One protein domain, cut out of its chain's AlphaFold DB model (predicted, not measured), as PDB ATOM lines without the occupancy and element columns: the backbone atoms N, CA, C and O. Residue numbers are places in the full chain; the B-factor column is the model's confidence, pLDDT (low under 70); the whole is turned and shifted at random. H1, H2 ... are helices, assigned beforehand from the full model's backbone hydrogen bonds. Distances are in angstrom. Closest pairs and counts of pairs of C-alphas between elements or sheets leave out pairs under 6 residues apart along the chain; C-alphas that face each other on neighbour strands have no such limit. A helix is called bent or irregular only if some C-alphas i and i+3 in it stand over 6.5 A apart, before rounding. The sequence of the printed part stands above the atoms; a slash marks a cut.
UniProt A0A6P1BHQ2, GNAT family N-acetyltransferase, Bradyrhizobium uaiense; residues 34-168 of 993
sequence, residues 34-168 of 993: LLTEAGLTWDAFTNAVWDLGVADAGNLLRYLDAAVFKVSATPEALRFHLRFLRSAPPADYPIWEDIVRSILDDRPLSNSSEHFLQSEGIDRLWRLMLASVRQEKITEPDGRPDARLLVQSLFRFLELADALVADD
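Overview. This is residues 34 to 168 of the 993 residues of the protein "GNAT family N-acetyltransferase" of Bradyrhizobium uaiense (UniProt A0A6P1BHQ2). The longest helix, H6, is bent, and its second arm H6b lies side by side with H7. H3 and H5 make another side-by-side pair, H5 set crosswise to H7, while H4 folds back from H3 to H7, and small H1 and H2 lie on the side far from H6. The printed part is all helix, 135 residues with seven named helices, H1 to H7 in order, and no named strand. It is compact, with a radius of gyration of the C-alphas of 14.8 A and spans of 41 by 37 by 26 A.

Along the chain. Find C-alpha 111 at (187.264, 212.331, 199.313), where H6, residues 111 to 132, begins; by its hydrogen bonds it was assigned as one helix, but C-alphas 119 and 122 are 7.8 A apart, leaving arms H6a, 111 to 119, and H6b, 122 to 132. H7, residues 147 to 167, spans 27.3 A to C-alpha 167 at (153.066, 228.777, 202.799); it is irregular, C-alphas 159 and 162 being 8.4 A apart, with a kink of 74 degrees near residue 160. H5, residues 90 to 104, 21.7 A, is irregular too, C-alphas 91 and 94 being 7.1 A apart. Look earlier for H1, 34 to 37, H2, 42 to 50, H3, 54 to 69, 20.6 A, and H4, 75 to 86, 16.8 A.

Arrangement. H6b touches H7 at a shallow tilt of 5 degrees, the same way, closest at the C-alphas of Met 129 and Leu 158, 6.1 A. H5 touches H6a with residues 95 to 99 alone, about perpendicular at 73 degrees; the closest C-alphas, of Ile 95 and Ser 113, are 5.8 A apart. H3 touches H5 at a shallow 25 degrees, the same way, with the C-alphas of Tyr 63 and Glu 97 closest at 4.6 A. H3 and H4 form a helical hairpin, closest at the C-alphas of Val 68 and Leu 78, 6.1 A. H4 touches H7 with residues 76 to 81 alone, at a steep 59 degrees, opposite ways; the closest C-alphas are those of Ala 77 and Glu 159, 4.8 A. H1 touches H4, closest at the C-alphas of Leu 34 and Pro 75, 5.6 A; H2 is close to H3 but not clearly touching, closest at the C-alphas of Val 49 and Ala 57, 5.8 A. Every O i to N i+4 pair is within hydrogen-bond range in H2, H3, H4, H6a and H6b, against 9 of 11 in H5 and 15 of 17 in H7; H1 is too short for such a pair.

Size, cuts and confidence. The two C-alphas farthest apart, of Asp 43 and Pro 145, are 42.5 A apart. The printed part has no cut; the link from H6 to H7, residues 133 to 146, is long. Confidence is low, under 70, at residues 71 to 72.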
ATOM      1  N   LEU A  34     169.296 233.649 220.558       80.00
ATOM      2  CA  LEU A  34     168.923 232.702 219.501       80.00
ATOM      3  C   LEU A  34     168.276 231.433 220.052       80.00
ATOM      4  O   LEU A  34     167.276 230.981 219.510       80.00
ATOM      5  N   LEU A  35     168.798 230.880 221.150       81.81
ATOM      6  CA  LEU A  35     168.184 229.736 221.828       81.81
ATOM      7  C   LEU A  35     166.765 230.074 222.287       81.81
ATOM      8  O   LEU A  35     165.835 229.321 222.007       81.81
ATOM      9  N   THR A  36     166.588 231.238 222.915       83.56
ATOM     10  CA  THR A  36     165.272 231.697 223.381       83.56
ATOM     11  C   THR A  36     164.295 231.875 222.216       83.56
ATOM     12  O   THR A  36     163.169 231.384 222.283       83.56
ATOM     13  N   GLU A  37     164.720 232.527 221.133       81.75
ATOM     14  CA  GLU A  37     163.914 232.733 219.921       81.75
ATOM     15  C   GLU A  37     163.613 231.407 219.201       81.75
ATOM     16  O   GLU A  37     162.511 231.208 218.693       81.75
ATOM     17  N   ALA A  38     164.537 230.444 219.251       78.12
ATOM     18  CA  ALA A  38     164.343 229.090 218.735       78.12
ATOM     19  C   ALA A  38     163.421 228.234 219.620       78.12
ATOM     20  O   ALA A  38     163.100 227.103 219.241       78.12
ATOM     21  N   GLY A  39     162.956 228.750 220.765       82.56
ATOM     22  CA  GLY A  39     162.125 228.019 221.723       82.56
ATOM     23  C   GLY A  39     162.896 226.959 222.518       82.56
ATOM     24  O   GLY A  39     162.303 225.997 223.001       82.56
ATOM     25  N   LEU A  40     164.217 227.106 222.630       83.06
ATOM     26  CA  LEU A  40     165.114 226.226 223.372       83.06
ATOM     27  C   LEU A  40     165.552 226.903 224.675       83.06
ATOM     28  O   LEU A  40     165.905 228.081 224.702       83.06
ATOM     29  N   THR A  41     165.562 226.151 225.776       84.62
ATOM     30  CA  THR A  41     166.149 226.633 227.031       84.62
ATOM     31  C   THR A  41     167.661 226.427 227.024       84.62
ATOM     32  O   THR A  41     168.168 225.509 226.372       84.62
ATOM     33  N   TRP A  42     168.385 227.245 227.796       83.75
ATOM     34  CA  TRP A  42     169.805 227.005 228.066       83.75
ATOM     35  C   TRP A  42     170.042 225.590 228.584       83.75
ATOM     36  O   TRP A  42     170.917 224.918 228.058       83.75
ATOM     37  N   ASP A  43     169.198 225.107 229.499       80.00
ATOM     38  CA  ASP A  43     169.286 223.744 230.030       80.00
ATOM     39  C   ASP A  43     169.109 222.678 228.937       80.00
ATOM     40  O   ASP A  43     169.820 221.678 228.911       80.00
ATOM     41  N   ALA A  44     168.186 222.881 227.992       78.25
ATOM     42  CA  ALA A  44     167.972 221.949 226.886       78.25
ATOM     43  C   ALA A  44     169.157 221.922 225.911       78.25
ATOM     44  O   ALA A  44     169.458 220.864 225.351       78.25
ATOM     45  N   PHE A  45     169.818 223.064 225.705       83.06
ATOM     46  CA  PHE A  45     171.040 223.159 224.910       83.06
ATOM     47  C   PHE A  45     172.231 222.543 225.646       83.06
ATOM     48  O   PHE A  45     172.916 221.698 225.078       83.06
ATOM     49  N   THR A  46     172.445 222.884 226.918       82.06
ATOM     50  CA  THR A  46     173.537 222.313 227.711       82.06
ATOM     51  C   THR A  46     173.373 220.815 227.849       82.06
ATOM     52  O   THR A  46     174.339 220.120 227.605       82.06
ATOM     53  N   ASN A  47     172.171 220.296 228.110       78.81
ATOM     54  CA  ASN A  47     171.932 218.850 228.162       78.81
ATOM     55  C   ASN A  47     172.224 218.171 226.812       78.81
ATOM     56  O   ASN A  47     172.756 217.071 226.790       78.81
ATOM     57  N   ALA A  48     171.960 218.848 225.684       75.44
ATOM     58  CA  ALA A  48     172.330 218.352 224.352       75.44
ATOM     59  C   ALA A  48     173.840 218.132 224.194       75.44
ATOM     60  O   ALA A  48     174.264 217.231 223.480       75.44
ATOM     61  N   VAL A  49     174.625 219.026 224.797       80.94
ATOM     62  CA  VAL A  49     176.084 219.070 224.687       80.94
ATOM     63  C   VAL A  49     176.743 218.252 225.802       80.94
ATOM     64  O   VAL A  49     177.812 217.692 225.599       80.94
ATOM     65  N   TRP A  50     176.114 218.170 226.974       79.00
ATOM     66  CA  TRP A  50     176.656 217.560 228.189       79.00
ATOM     67  C   TRP A  50     176.741 216.037 228.102       79.00
ATOM     68  O   TRP A  50     177.640 215.439 228.686       79.00
ATOM     69  N   ASP A  51     175.843 215.420 227.335       79.94
ATOM     70  CA  ASP A  51     175.865 213.980 227.071       79.94
ATOM     71  C   ASP A  51     176.984 213.570 226.084       79.94
ATOM     72  O   ASP A  51     177.198 212.380 225.845       79.94
ATOM     73  N   LEU A  52     177.729 214.537 225.526       85.88
ATOM     74  CA  LEU A  52     178.857 214.311 224.623       85.88
ATOM     75  C   LEU A  52     180.201 214.381 225.364       85.88
ATOM     76  O   LEU A  52     180.406 215.189 226.271       85.88
ATOM     77  N   GLY A  53     181.176 213.573 224.932       86.44
ATOM     78  CA  GLY A  53     182.561 213.726 225.380       86.44
ATOM     79  C   GLY A  53     183.146 215.079 224.949       86.44
ATOM     80  O   GLY A  53     182.713 215.665 223.962       86.44
ATOM     81  N   VAL A  54     184.178 215.572 225.648       86.06
ATOM     82  CA  VAL A  54     184.788 216.900 225.380       86.06
ATOM     83  C   VAL A  54     185.200 217.079 223.910       86.06
ATOM     84  O   VAL A  54     185.015 218.155 223.343       86.06
ATOM     85  N   ALA A  55     185.734 216.028 223.279       85.12
ATOM     86  CA  ALA A  55     186.105 216.048 221.863       85.12
ATOM     87  C   ALA A  55     184.881 216.199 220.939       85.12
ATOM     88  O   ALA A  55     184.894 217.036 220.037       85.12
ATOM     89  N   ASP A  56     183.812 215.449 221.201       88.06
ATOM     90  CA  ASP A  56     182.578 215.463 220.411       88.06
ATOM     91  C   ASP A  56     181.803 216.773 220.580       88.06
ATOM     92  O   ASP A  56     181.322 217.341 219.600       88.06
ATOM     93  N   ALA A  57     181.759 217.310 221.802       85.62
ATOM     94  CA  ALA A  57     181.224 218.638 222.083       85.62
ATOM     95  C   ALA A  57     181.997 219.726 221.314       85.62
ATOM     96  O   ALA A  57     181.395 220.635 220.744       85.62
ATOM     97  N   GLY A  58     183.327 219.608 221.231       86.25
ATOM     98  CA  GLY A  58     184.157 220.490 220.410       86.25
ATOM     99  C   GLY A  58     183.827 220.400 218.916       86.25
ATOM    100  O   GLY A  58     183.711 221.430 218.255       86.25
ATOM    101  N   ASN A  59     183.635 219.188 218.387       89.75
ATOM    102  CA  ASN A  59     183.258 218.967 216.986       89.75
ATOM    103  C   ASN A  59     181.864 219.546 216.674       89.75
ATOM    104  O   ASN A  59     181.697 220.234 215.670       89.75
ATOM    105  N   LEU A  60     180.890 219.334 217.565       89.31
ATOM    106  CA  LEU A  60     179.542 219.904 217.467       89.31
ATOM    107  C   LEU A  60     179.583 221.436 217.393       89.31
ATOM    108  O   LEU A  60     178.947 222.034 216.528       89.31
ATOM    109  N   LEU A  61     180.342 222.082 218.284       87.75
ATOM    110  CA  LEU A  61     180.438 223.541 218.313       87.75
ATOM    111  C   LEU A  61     181.086 224.103 217.044       87.75
ATOM    112  O   LEU A  61     180.628 225.125 216.543       87.75
ATOM    113  N   ARG A  62     182.103 223.430 216.490       89.50
ATOM    114  CA  ARG A  62     182.711 223.848 215.216       89.50
ATOM    115  C   ARG A  62     181.772 223.677 214.024       89.50
ATOM    116  O   ARG A  62     181.776 224.524 213.134       89.50
ATOM    117  N   TYR A  63     180.948 222.631 214.020       91.19
ATOM    118  CA  TYR A  63     179.890 222.491 213.025       91.19
ATOM    119  C   TYR A  63     178.863 223.623 213.133       91.19
ATOM    120  O   TYR A  63     178.546 224.242 212.124       91.19
ATOM    121  N   LEU A  64     178.362 223.923 214.337       88.19
ATOM    122  CA  LEU A  64     177.375 224.993 214.533       88.19
ATOM    123  C   LEU A  64     177.948 226.374 214.184       88.19
ATOM    124  O   LEU A  64     177.233 227.203 213.623       88.19
ATOM    125  N   ASP A  65     179.237 226.604 214.451       85.69
ATOM    126  CA  ASP A  65     179.966 227.783 213.969       85.69
ATOM    127  C   ASP A  65     179.899 227.913 212.448       85.69
ATOM    128  O   ASP A  65     179.513 228.962 211.931       85.69
ATOM    129  N   ALA A  66     180.194 226.828 211.730       85.56
ATOM    130  CA  ALA A  66     180.126 226.814 210.278       85.56
ATOM    131  C   ALA A  66     178.687 226.973 209.755       85.56
ATOM    132  O   ALA A  66     178.440 227.854 208.941       85.56
ATOM    133  N   ALA A  67     177.747 226.151 210.225       83.62
ATOM    134  CA  ALA A  67     176.405 226.032 209.654       83.62
ATOM    135  C   ALA A  67     175.452 227.165 210.057       83.62
ATOM    136  O   ALA A  67     174.642 227.602 209.247       83.62
ATOM    137  N   VAL A  68     175.539 227.652 211.298       82.75
ATOM    138  CA  VAL A  68     174.565 228.604 211.855       82.75
ATOM    139  C   VAL A  68     175.178 229.991 212.000       82.75
ATOM    140  O   VAL A  68     174.595 230.984 211.571       82.75
ATOM    141  N   PHE A  69     176.355 230.092 212.616       79.50
ATOM    142  CA  PHE A  69     176.858 231.390 213.072       79.50
ATOM    143  C   PHE A  69     177.533 232.221 211.977       79.50
ATOM    144  O   PHE A  69     177.461 233.447 212.029       79.50
ATOM    145  N   LYS A  70     178.115 231.592 210.949       73.62
ATOM    146  CA  LYS A  70     178.756 232.305 209.829       73.62
ATOM    147  C   LYS A  70     177.809 232.808 208.735       73.62
ATOM    148  O   LYS A  70     178.180 233.720 208.004       73.62
ATOM    149  N   VAL A  71     176.621 232.220 208.594       61.41
ATOM    150  CA  VAL A  71     175.796 232.327 207.365       61.41
ATOM    151  C   VAL A  71     174.567 233.226 207.548       61.41
ATOM    152  O   VAL A  71     173.841 233.467 206.590       61.41
ATOM    153  N   SER A  72     174.392 233.803 208.744       62.28
ATOM    154  CA  SER A  72     173.185 234.430 209.325       62.28
ATOM    155  C   SER A  72     172.447 233.475 210.265       62.28
ATOM    156  O   SER A  72     171.720 232.571 209.863       62.28
ATOM    157  N   ALA A  73     172.669 233.667 211.564       75.19
ATOM    158  CA  ALA A  73     172.096 232.807 212.584       75.19
ATOM    159  C   ALA A  73     170.591 233.072 212.725       75.19
ATOM    160  O   ALA A  73     170.190 234.093 213.286       75.19
ATOM    161  N   THR A  74     169.765 232.149 212.227       81.19
ATOM    162  CA  THR A  74     168.310 232.170 212.424       81.19
ATOM    163  C   THR A  74     167.883 231.166 213.502       81.19
ATOM    164  O   THR A  74     168.531 230.124 213.685       81.19
ATOM    165  N   PRO A  75     166.795 231.448 214.243       81.88
ATOM    166  CA  PRO A  75     166.204 230.497 215.184       81.88
ATOM    167  C   PRO A  75     165.856 229.142 214.549       81.88
ATOM    168  O   PRO A  75     166.044 228.091 215.166       81.88
ATOM    169  N   GLU A  76     165.363 229.167 213.313       82.06
ATOM    170  CA  GLU A  76     164.952 228.004 212.533       82.06
ATOM    171  C   GLU A  76     166.154 227.119 212.176       82.06
ATOM    172  O   GLU A  76     166.138 225.918 212.469       82.06
ATOM    173  N   ALA A  77     167.238 227.720 211.665       83.94
ATOM    174  CA  ALA A  77     168.461 226.996 211.332       83.94
ATOM    175  C   ALA A  77     169.093 226.356 212.573       83.94
ATOM    176  O   ALA A  77     169.412 225.165 212.571       83.94
ATOM    177  N   LEU A  78     169.195 227.098 213.683       86.44
ATOM    178  CA  LEU A  78     169.726 226.558 214.936       86.44
ATOM    179  C   LEU A  78     168.905 225.356 215.433       86.44
ATOM    180  O   LEU A  78     169.470 224.336 215.839       86.44
ATOM    181  N   ARG A  79     167.571 225.455 215.386       86.00
ATOM    182  CA  ARG A  79     166.667 224.374 215.801       86.00
ATOM    183  C   ARG A  79     166.845 223.132 214.928       86.00
ATOM    184  O   ARG A  79     166.923 222.023 215.468       86.00
ATOM    185  N   PHE A  80     166.910 223.310 213.609       89.31
ATOM    186  CA  PHE A  80     167.127 222.220 212.664       89.31
ATOM    187  C   PHE A  80     168.475 221.533 212.908       89.31
ATOM    188  O   PHE A  80     168.497 220.334 213.188       89.31
ATOM    189  N   HIS A  81     169.582 222.278 212.883       89.75
ATOM    190  CA  HIS A  81     170.928 221.711 212.980       89.75
ATOM    191  C   HIS A  81     171.174 220.978 214.305       89.75
ATOM    192  O   HIS A  81     171.794 219.912 214.316       89.75
ATOM    193  N   LEU A  82     170.625 221.473 215.421       86.88
ATOM    194  CA  LEU A  82     170.683 220.762 216.702       86.88
ATOM    195  C   LEU A  82     169.893 219.451 216.684       86.88
ATOM    196  O   LEU A  82     170.356 218.441 217.216       86.88
ATOM    197  N   ARG A  83     168.699 219.434 216.078       86.62
ATOM    198  CA  ARG A  83     167.904 218.205 215.932       86.62
ATOM    199  C   ARG A  83     168.596 217.214 214.992       86.62
ATOM    200  O   ARG A  83     168.637 216.026 215.302       86.62
ATOM    201  N   PHE A  84     169.148 217.704 213.887       89.56
ATOM    202  CA  PHE A  84     169.876 216.917 212.902       89.56
ATOM    203  C   PHE A  84     171.077 216.210 213.532       89.56
ATOM    204  O   PHE A  84     171.165 214.983 213.470       89.56
ATOM    205  N   LEU A  85     171.947 216.944 214.231       86.00
ATOM    206  CA  LEU A  85     173.135 216.349 214.843       86.00
ATOM    207  C   LEU A  85     172.831 215.434 216.031       86.00
ATOM    208  O   LEU A  85     173.562 214.472 216.239       86.00
ATOM    209  N   ARG A  86     171.724 215.641 216.755       83.62
ATOM    210  CA  ARG A  86     171.244 214.661 217.752       83.62
ATOM    211  C   ARG A  86     170.857 213.318 217.132       83.62
ATOM    212  O   ARG A  86     170.881 212.306 217.822       83.62
ATOM    213  N   SER A  87     170.475 213.309 215.855       85.12
ATOM    214  CA  SER A  87     170.165 212.081 215.114       85.12
ATOM    215  C   SER A  87     171.381 211.464 214.413       85.12
ATOM    216  O   SER A  87     171.278 210.355 213.894       85.12
ATOM    217  N   ALA A  88     172.525 212.158 214.404       87.88
ATOM    218  CA  ALA A  88     173.762 211.711 213.776       87.88
ATOM    219  C   ALA A  88     174.776 211.200 214.823       87.88
ATOM    220  O   ALA A  88     174.924 211.823 215.876       87.88
ATOM    221  N   PRO A  89     175.509 210.103 214.548       90.81
ATOM    222  CA  PRO A  89     176.661 209.696 215.347       90.81
ATOM    223  C   PRO A  89     177.669 210.844 215.539       90.81
ATOM    224  O   PRO A  89     178.011 211.511 214.560       90.81
ATOM    225  N   PRO A  90     178.221 211.050 216.752       91.00
ATOM    226  CA  PRO A  90     179.238 212.082 216.987       91.00
ATOM    227  C   PRO A  90     180.491 211.960 216.108       91.00
ATOM    228  O   PRO A  90     181.121 212.964 215.775       91.00
ATOM    229  N   ALA A  91     180.811 210.738 215.666       91.56
ATOM    230  CA  ALA A  91     181.897 210.463 214.728       91.56
ATOM    231  C   ALA A  91     181.709 211.149 213.357       91.56
ATOM    232  O   ALA A  91     182.699 211.425 212.683       91.56
ATOM    233  N   ASP A  92     180.469 211.473 212.975       93.38
ATOM    234  CA  ASP A  92     180.142 212.109 211.694       93.38
ATOM    235  C   ASP A  92     180.315 213.637 211.752       93.38
ATOM    236  O   ASP A  92     180.369 214.292 210.710       93.38
ATOM    237  N   TYR A  93     180.386 214.245 212.947       93.50
ATOM    238  CA  TYR A  93     180.379 215.709 213.105       93.50
ATOM    239  C   TYR A  93     181.511 216.413 212.338       93.50
ATOM    240  O   TYR A  93     181.226 217.419 211.686       93.50
ATOM    241  N   PRO A  94     182.765 215.911 212.329       94.25
ATOM    242  CA  PRO A  94     183.833 216.515 211.533       94.25
ATOM    243  C   PRO A  94     183.592 216.431 210.019       94.25
ATOM    244  O   PRO A  94     183.973 217.347 209.297       94.25
ATOM    245  N   ILE A  95     182.954 215.357 209.535       94.88
ATOM    246  CA  ILE A  95     182.634 215.185 208.108       94.88
ATOM    247  C   ILE A  95     181.541 216.181 207.709       94.88
ATOM    248  O   ILE A  95     181.668 216.872 206.704       94.88
ATOM    249  N   TRP A  96     180.495 216.324 208.529       94.56
ATOM    250  CA  TRP A  96     179.462 217.338 208.311       94.56
ATOM    251  C   TRP A  96     180.009 218.768 208.387       94.56
ATOM    252  O   TRP A  96     179.571 219.619 207.616       94.56
ATOM    253  N   GLU A  97     180.970 219.038 209.279       93.62
ATOM    254  CA  GLU A  97     181.676 220.326 209.336       93.62
ATOM    255  C   GLU A  97     182.418 220.602 208.021       93.62
ATOM    256  O   GLU A  97     182.278 221.688 207.460       93.62
ATOM    257  N   ASP A  98     183.173 219.622 207.515       93.12
ATOM    258  CA  ASP A  98     183.892 219.719 206.241       93.12
ATOM    259  C   ASP A  98     182.934 219.956 205.067       93.12
ATOM    260  O   ASP A  98     183.139 220.891 204.300       93.12
ATOM    261  N   ILE A  99     181.833 219.197 204.980       93.12
ATOM    262  CA  ILE A  99     180.797 219.368 203.947       93.12
ATOM    263  C   ILE A  99     180.237 220.793 203.960       93.12
ATOM    264  O   ILE A  99     180.201 221.449 202.920       93.12
ATOM    265  N   VAL A 100     179.813 221.288 205.128       89.56
ATOM    266  CA  VAL A 100     179.240 222.636 205.252       89.56
ATOM    267  C   VAL A 100     180.274 223.698 204.886       89.56
ATOM    268  O   VAL A 100     179.956 224.620 204.140       89.56
ATOM    269  N   ARG A 101     181.525 223.569 205.341       87.94
ATOM    270  CA  ARG A 101     182.595 224.508 204.972       87.94
ATOM    271  C   ARG A 101     182.903 224.470 203.479       87.94
ATOM    272  O   ARG A 101     183.072 225.527 202.886       87.94
ATOM    273  N   SER A 102     182.942 223.291 202.861       86.25
ATOM    274  CA  SER A 102     183.121 223.157 201.413       86.25
ATOM    275  C   SER A 102     181.992 223.828 200.634       86.25
ATOM    276  O   SER A 102     182.273 224.468 199.628       86.25
ATOM    277  N   ILE A 103     180.742 223.738 201.100       83.75
ATOM    278  CA  ILE A 103     179.605 224.437 200.481       83.75
ATOM    279  C   ILE A 103     179.750 225.958 200.644       83.75
ATOM    280  O   ILE A 103     179.642 226.690 199.668       83.75
ATOM    281  N   LEU A 104     180.030 226.442 201.858       78.75
ATOM    282  CA  LEU A 104     180.099 227.881 202.152       78.75
ATOM    283  C   LEU A 104     181.283 228.587 201.500       78.75
ATOM    284  O   LEU A 104     181.161 229.727 201.054       78.75
ATOM    285  N   ASP A 105     182.423 227.910 201.450       79.25
ATOM    286  CA  ASP A 105     183.645 228.440 200.858       79.25
ATOM    287  C   ASP A 105     183.749 228.109 199.355       79.25
ATOM    288  O   ASP A 105     184.762 228.430 198.737       79.25
ATOM    289  N   ASP A 106     182.734 227.439 198.795       72.75
ATOM    290  CA  ASP A 106     182.676 226.890 197.436       72.75
ATOM    291  C   ASP A 106     183.960 226.159 197.008       72.75
ATOM    292  O   ASP A 106     184.603 226.430 195.991       72.75
ATOM    293  N   ARG A 107     184.365 225.211 197.851       82.25
ATOM    294  CA  ARG A 107     185.520 224.341 197.628       82.25
ATOM    295  C   ARG A 107     185.053 222.934 197.245       82.25
ATOM    296  O   ARG A 107     183.948 222.528 197.624       82.25
ATOM    297  N   PRO A 108     185.874 222.158 196.512       83.69
ATOM    298  CA  PRO A 108     185.604 220.742 196.295       83.69
ATOM    299  C   PRO A 108     185.413 220.007 197.628       83.69
ATOM    300  O   PRO A 108     186.032 220.353 198.639       83.69
ATOM    301  N   LEU A 109     184.552 218.990 197.631       87.62
ATOM    302  CA  LEU A 109     184.418 218.093 198.778       87.62
ATOM    303  C   LEU A 109     185.711 217.290 198.954       87.62
ATOM    304  O   LEU A 109     186.353 216.910 197.976       87.62
ATOM    305  N   SER A 110     186.089 217.004 200.200       93.12
ATOM    306  CA  SER A 110     187.134 216.013 200.459       93.12
ATOM    307  C   SER A 110     186.665 214.613 200.033       93.12
ATOM    308  O   SER A 110     185.471 214.313 200.083       93.12
ATOM    309  N   ASN A 111     187.596 213.715 199.688       93.31
ATOM    310  CA  ASN A 111     187.264 212.331 199.313       93.31
ATOM    311  C   ASN A 111     186.429 211.610 200.390       93.31
ATOM    312  O   ASN A 111     185.566 210.797 200.072       93.31
ATOM    313  N   SER A 112     186.685 211.904 201.672       93.00
ATOM    314  CA  SER A 112     185.904 211.372 202.795       93.00
ATOM    315  C   SER A 112     184.470 211.895 202.799       93.00
ATOM    316  O   SER A 112     183.544 211.111 202.981       93.00
ATOM    317  N   SER A 113     184.287 213.196 202.569       94.12
ATOM    318  CA  SER A 113     182.972 213.837 202.523       94.12
ATOM    319  C   SER A 113     182.158 213.373 201.319       94.12
ATOM    320  O   SER A 113     180.977 213.063 201.459       94.12
ATOM    321  N   GLU A 114     182.788 213.235 200.154       92.31
ATOM    322  CA  GLU A 114     182.141 212.703 198.954       92.31
ATOM    323  C   GLU A 114     181.698 211.245 199.146       92.31
ATOM    324  O   GLU A 114     180.535 210.914 198.910       92.31
ATOM    325  N   HIS A 115     182.582 210.383 199.662       93.56
ATOM    326  CA  HIS A 115     182.243 208.988 199.943       93.56
ATOM    327  C   HIS A 115     181.129 208.856 200.993       93.56
ATOM    328  O   HIS A 115     180.226 208.029 200.851       93.56
ATOM    329  N   PHE A 116     181.155 209.692 202.032       95.00
ATOM    330  CA  PHE A 116     180.119 209.720 203.059       95.00
ATOM    331  C   PHE A 116     178.762 210.169 202.494       95.00
ATOM    332  O   PHE A 116     177.742 209.526 202.747       95.00
ATOM    333  N   LEU A 117     178.729 211.220 201.665       93.00
ATOM    334  CA  LEU A 117     177.497 211.684 201.018       93.00
ATOM    335  C   LEU A 117     176.894 210.629 200.085       93.00
ATOM    336  O   LEU A 117     175.678 210.440 200.109       93.00
ATOM    337  N   GLN A 118     177.732 209.930 199.313       88.88
ATOM    338  CA  GLN A 118     177.309 208.860 198.405       88.88
ATOM    339  C   GLN A 118     176.816 207.605 199.136       88.88
ATOM    340  O   GLN A 118     175.936 206.914 198.628       88.88
ATOM    341  N   SER A 119     177.386 207.284 200.300       90.00
ATOM    342  CA  SER A 119     177.052 206.057 201.033       90.00
ATOM    343  C   SER A 119     175.861 206.213 201.979       90.00
ATOM    344  O   SER A 119     175.039 205.301 202.051       90.00
ATOM    345  N   GLU A 120     175.733 207.342 202.685       91.19
ATOM    346  CA  GLU A 120     174.640 207.539 203.653       91.19
ATOM    347  C   GLU A 120     174.145 208.984 203.825       91.19
ATOM    348  O   GLU A 120     172.979 209.196 204.167       91.19
ATOM    349  N   GLY A 121     174.996 209.991 203.604       91.56
ATOM    350  CA  GLY A 121     174.687 211.377 203.966       91.56
ATOM    351  C   GLY A 121     173.468 211.943 203.229       91.56
ATOM    352  O   GLY A 121     172.579 212.519 203.862       91.56
ATOM    353  N   ILE A 122     173.388 211.735 201.909       92.19
ATOM    354  CA  ILE A 122     172.255 212.201 201.090       92.19
ATOM    355  C   ILE A 122     170.963 211.479 201.483       92.19
ATOM    356  O   ILE A 122     169.940 212.131 201.683       92.19
ATOM    357  N   ASP A 123     171.003 210.155 201.650       91.62
ATOM    358  CA  ASP A 123     169.838 209.365 202.064       91.62
ATOM    359  C   ASP A 123     169.290 209.836 203.422       91.62
ATOM    360  O   ASP A 123     168.078 210.006 203.584       91.62
ATOM    361  N   ARG A 124     170.179 210.131 204.379       93.25
ATOM    362  CA  ARG A 124     169.795 210.654 205.696       93.25
ATOM    363  C   ARG A 124     169.047 211.985 205.581       93.25
ATOM    364  O   ARG A 124     167.969 212.125 206.159       93.25
ATOM    365  N   LEU A 125     169.584 212.942 204.823       92.94
ATOM    366  CA  LEU A 125     168.945 214.246 204.605       92.94
ATOM    367  C   LEU A 125     167.624 214.118 203.836       92.94
ATOM    368  O   LEU A 125     166.630 214.749 204.196       92.94
ATOM    369  N   TRP A 126     167.582 213.248 202.830       93.12
ATOM    370  CA  TRP A 126     166.386 212.990 202.033       93.12
ATOM    371  C   TRP A 126     165.228 212.451 202.879       93.12
ATOM    372  O   TRP A 126     164.103 212.944 202.798       93.12
ATOM    373  N   ARG A 127     165.495 211.475 203.759       93.81
ATOM    374  CA  ARG A 127     164.484 210.938 204.688       93.81
ATOM    375  C   ARG A 127     163.953 212.001 205.641       93.81
ATOM    376  O   ARG A 127     162.759 212.004 205.927       93.81
ATOM    377  N   LEU A 128     164.813 212.901 206.122       93.38
ATOM    378  CA  LEU A 128     164.385 214.013 206.973       93.38
ATOM    379  C   LEU A 128     163.466 214.977 206.217       93.38
ATOM    380  O   LEU A 128     162.455 215.407 206.775       93.38
ATOM    381  N   MET A 129     163.774 215.271 204.949       93.44
ATOM    382  CA  MET A 129     162.938 216.130 204.107       93.44
ATOM    383  C   MET A 129     161.546 215.515 203.946       93.44
ATOM    384  O   MET A 129     160.544 216.170 204.223       93.44
ATOM    385  N   LEU A 130     161.466 214.230 203.599       94.88
ATOM    386  CA  LEU A 130     160.188 213.526 203.473       94.88
ATOM    387  C   LEU A 130     159.428 213.447 204.806       94.88
ATOM    388  O   LEU A 130     158.218 213.672 204.847       94.88
ATOM    389  N   ALA A 131     160.128 213.210 205.917       93.94
ATOM    390  CA  ALA A 131     159.512 213.166 207.240       93.94
ATOM    391  C   ALA A 131     158.876 214.510 207.637       93.94
ATOM    392  O   ALA A 131     157.827 214.512 208.288       93.94
ATOM    393  N   SER A 132     159.451 215.641 207.212       91.69
ATOM    394  CA  SER A 132     158.879 216.973 207.464       91.69
ATOM    395  C   SER A 132     157.497 217.166 206.815       91.69
ATOM    396  O   SER A 132     156.633 217.825 207.388       91.69
ATOM    397  N   VAL A 133     157.236 216.485 205.691       92.75
ATOM    398  CA  VAL A 133     155.920 216.428 205.026       92.75
ATOM    399  C   VAL A 133     155.136 215.150 205.341       92.75
ATOM    400  O   VAL A 133     154.162 214.832 204.662       92.75
ATOM    401  N   ARG A 134     155.520 214.430 206.405       95.19
ATOM    402  CA  ARG A 134     154.871 213.193 206.882       95.19
ATOM    403  C   ARG A 134     154.851 212.064 205.845       95.19
ATOM    404  O   ARG A 134     153.888 211.301 205.778       95.19
ATOM    405  N   GLN A 135     155.911 211.956 205.052       94.75
ATOM    406  CA  GLN A 135     156.100 210.890 204.074       94.75
ATOM    407  C   GLN A 135     157.255 209.978 204.487       94.75
ATOM    408  O   GLN A 135     158.263 210.421 205.034       94.75
ATOM    409  N   GLU A 136     157.107 208.688 204.201       94.12
ATOM    410  CA  GLU A 136     158.190 207.711 204.299       94.12
ATOM    411  C   GLU A 136     158.860 207.561 202.935       94.12
ATOM    412  O   GLU A 136     158.206 207.681 201.897       94.12
ATOM    413  N   LYS A 137     160.167 207.297 202.922       94.75
ATOM    414  CA  LYS A 137     160.916 207.102 201.678       94.75
ATOM    415  C   LYS A 137     160.453 205.835 200.954       94.75
ATOM    416  O   LYS A 137     160.411 204.767 201.562       94.75
ATOM    417  N   ILE A 138     160.159 205.958 199.661       93.00
ATOM    418  CA  ILE A 138     159.743 204.850 198.787       93.00
ATOM    419  C   ILE A 138     160.851 204.517 197.784       93.00
ATOM    420  O   ILE A 138     161.234 203.354 197.663       93.00
ATOM    421  N   THR A 139     161.383 205.533 197.103       90.38
ATOM    422  CA  THR A 139     162.387 205.384 196.042       90.38
ATOM    423  C   THR A 139     163.626 206.234 196.346       90.38
ATOM    424  O   THR A 139     163.570 207.209 197.101       90.38
ATOM    425  N   GLU A 140     164.772 205.842 195.789       86.88
ATOM    426  CA  GLU A 140     165.991 206.656 195.803       86.88
ATOM    427  C   GLU A 140     165.826 207.897 194.905       86.88
ATOM    428  O   GLU A 140     165.271 207.769 193.809       86.88
ATOM    429  N   PRO A 141     166.292 209.087 195.328       83.75
ATOM    430  CA  PRO A 141     166.333 210.245 194.443       83.75
ATOM    431  C   PRO A 141     167.328 210.023 193.299       83.75
ATOM    432  O   PRO A 141     168.381 209.410 193.492       83.75
ATOM    433  N   ASP A 142     167.023 210.564 192.118       82.06
ATOM    434  CA  ASP A 142     167.949 210.508 190.982       82.06
ATOM    435  C   ASP A 142     169.298 211.167 191.323       82.06
ATOM    436  O   ASP A 142     169.357 212.234 191.943       82.06
ATOM    437  N   GLY A 143     170.392 210.535 190.891       80.00
ATOM    438  CA  GLY A 143     171.746 211.035 191.128       80.00
ATOM    439  C   GLY A 143     171.953 212.443 190.566       80.00
ATOM    440  O   GLY A 143     171.401 212.800 189.523       80.00
ATOM    441  N   ARG A 144     172.760 213.254 191.259       81.25
ATOM    442  CA  ARG A 144     173.101 214.617 190.833       81.25
ATOM    443  C   ARG A 144     174.548 214.702 190.352       81.25
ATOM    444  O   ARG A 144     175.401 214.057 190.958       81.25
ATOM    445  N   PRO A 145     174.839 215.514 189.316       73.19
ATOM    446  CA  PRO A 145     176.213 215.749 188.874       73.19
ATOM    447  C   PRO A 145     177.085 216.413 189.950       73.19
ATOM    448  O   PRO A 145     178.256 216.074 190.066       73.19
ATOM    449  N   ASP A 146     176.513 217.325 190.745       79.88
ATOM    450  CA  ASP A 146     177.179 217.959 191.889       79.88
ATOM    451  C   ASP A 146     176.383 217.690 193.175       79.88
ATOM    452  O   ASP A 146     175.283 218.211 193.379       79.88
ATOM    453  N   ALA A 147     176.945 216.860 194.056       84.38
ATOM    454  CA  ALA A 147     176.344 216.526 195.343       84.38
ATOM    455  C   ALA A 147     176.268 217.734 196.297       84.38
ATOM    456  O   ALA A 147     175.403 217.754 197.174       84.38
ATOM    457  N   ARG A 148     177.133 218.747 196.136       85.12
ATOM    458  CA  ARG A 148     177.160 219.934 197.008       85.12
ATOM    459  C   ARG A 148     175.868 220.732 196.891       85.12
ATOM    460  O   ARG A 148     175.271 221.054 197.913       85.12
ATOM    461  N   LEU A 149     175.402 220.968 195.661       79.94
ATOM    462  CA  LEU A 149     174.161 221.704 195.386       79.94
ATOM    463  C   LEU A 149     172.938 220.997 195.978       79.94
ATOM    464  O   LEU A 149     172.071 221.639 196.575       79.94
ATOM    465  N   LEU A 150     172.886 219.667 195.862       86.19
ATOM    466  CA  LEU A 150     171.809 218.872 196.446       86.19
ATOM    467  C   LEU A 150     171.797 218.988 197.973       86.19
ATOM    468  O   LEU A 150     170.750 219.237 198.565       86.19
ATOM    469  N   VAL A 151     172.956 218.828 198.617       88.88
ATOM    470  CA  VAL A 151     173.080 218.915 200.081       88.88
ATOM    471  C   VAL A 151     172.752 220.316 200.582       88.88
ATOM    472  O   VAL A 151     172.007 220.451 201.550       88.88
ATOM    473  N   GLN A 152     173.245 221.354 199.903       85.69
ATOM    474  CA  GLN A 152     172.910 222.744 200.201       85.69
ATOM    475  C   GLN A 152     171.394 222.968 200.145       85.69
ATOM    476  O   GLN A 152     170.811 223.502 201.086       85.69
ATOM    477  N   SER A 153     170.743 222.493 199.082       84.00
ATOM    478  CA  SER A 153     169.296 222.638 198.891       84.00
ATOM    479  C   SER A 153     168.486 221.851 199.924       84.00
ATOM    480  O   SER A 153     167.465 222.334 200.408       84.00
ATOM    481  N   LEU A 154     168.953 220.658 200.310       88.44
ATOM    482  CA  LEU A 154     168.347 219.856 201.374       88.44
ATOM    483  C   LEU A 154     168.460 220.540 202.738       88.44
ATOM    484  O   LEU A 154     167.478 220.558 203.478       88.44
ATOM    485  N   PHE A 155     169.617 221.120 203.072       87.75
ATOM    486  CA  PHE A 155     169.761 221.887 204.310       87.75
ATOM    487  C   PHE A 155     168.819 223.085 204.326       87.75
ATOM    488  O   PHE A 155     168.038 223.209 205.263       87.75
ATOM    489  N   ARG A 156     168.789 223.886 203.255       83.44
ATOM    490  CA  ARG A 156     167.873 225.031 203.158       83.44
ATOM    491  C   ARG A 156     166.403 224.641 203.269       83.44
ATOM    492  O   ARG A 156     165.662 225.282 204.010       83.44
ATOM    493  N   PHE A 157     165.993 223.561 202.600       86.06
ATOM    494  CA  PHE A 157     164.645 223.017 202.756       86.06
ATOM    495  C   PHE A 157     164.361 222.717 204.231       86.06
ATOM    496  O   PHE A 157     163.342 223.131 204.773       86.06
ATOM    497  N   LEU A 158     165.251 221.969 204.884       88.94
ATOM    498  CA  LEU A 158     165.033 221.463 206.236       88.94
ATOM    499  C   LEU A 158     165.061 222.557 207.305       88.94
ATOM    500  O   LEU A 158     164.335 222.448 208.293       88.94
ATOM    501  N   GLU A 159     165.862 223.601 207.099       86.50
ATOM    502  CA  GLU A 159     165.870 224.804 207.931       86.50
ATOM    503  C   GLU A 159     164.493 225.478 207.931       86.50
ATOM    504  O   GLU A 159     164.033 225.924 208.978       86.50
ATOM    505  N   LEU A 160     163.806 225.507 206.784       83.50
ATOM    506  CA  LEU A 160     162.564 226.263 206.602       83.50
ATOM    507  C   LEU A 160     161.297 225.391 206.518       83.50
ATOM    508  O   LEU A 160     160.200 225.937 206.426       83.50
ATOM    509  N   ALA A 161     161.414 224.060 206.572       84.56
ATOM    510  CA  ALA A 161     160.371 223.102 206.174       84.56
ATOM    511  C   ALA A 161     158.962 223.430 206.699       84.56
ATOM    512  O   ALA A 161     158.002 223.435 205.929       84.56
ATOM    513  N   ASP A 162     158.841 223.748 207.990       83.12
ATOM    514  CA  ASP A 162     157.553 224.054 208.621       83.12
ATOM    515  C   ASP A 162     156.887 225.304 208.014       83.12
ATOM    516  O   ASP A 162     155.677 225.305 207.784       83.12
ATOM    517  N   ALA A 163     157.665 226.357 207.741       80.81
ATOM    518  CA  ALA A 163     157.164 227.588 207.130       80.81
ATOM    519  C   ALA A 163     156.783 227.356 205.663       80.81
ATOM    520  O   ALA A 163     155.709 227.748 205.227       80.81
ATOM    521  N   LEU A 164     157.619 226.622 204.931       78.88
ATOM    522  CA  LEU A 164     157.423 226.334 203.512       78.88
ATOM    523  C   LEU A 164     156.140 225.563 203.246       78.88
ATOM    524  O   LEU A 164     155.350 225.929 202.384       78.88
ATOM    525  N   VAL A 165     155.931 224.491 204.005       83.31
ATOM    526  CA  VAL A 165     154.760 223.626 203.858       83.31
ATOM    527  C   VAL A 165     153.485 224.359 204.279       83.31
ATOM    528  O   VAL A 165     152.412 224.073 203.750       83.31
ATOM    529  N   ALA A 166     153.589 225.300 205.220       82.69
ATOM    530  CA  ALA A 166     152.481 226.171 205.588       82.69
ATOM    531  C   ALA A 166     152.166 227.201 204.488       82.69
ATOM    532  O   ALA A 166     150.990 227.449 204.220       82.69
ATOM    533  N   ASP A 167     153.194 227.760 203.846       76.69
ATOM    534  CA  ASP A 167     153.066 228.777 202.799       76.69
ATOM    535  C   ASP A 167     152.605 228.199 201.453       76.69
ATOM    536  O   ASP A 167     151.905 228.880 200.700       76.69
ATOM    537  N   ASP A 168     152.966 226.950 201.144       81.94
ATOM    538  CA  ASP A 168     152.515 226.238 199.951       81.94
ATOM    539  C   ASP A 168     152.175 224.759 200.237       81.94
ATOM    540  O   ASP A 168     153.060 223.892 200.283       81.94
TER     541      ASP A 168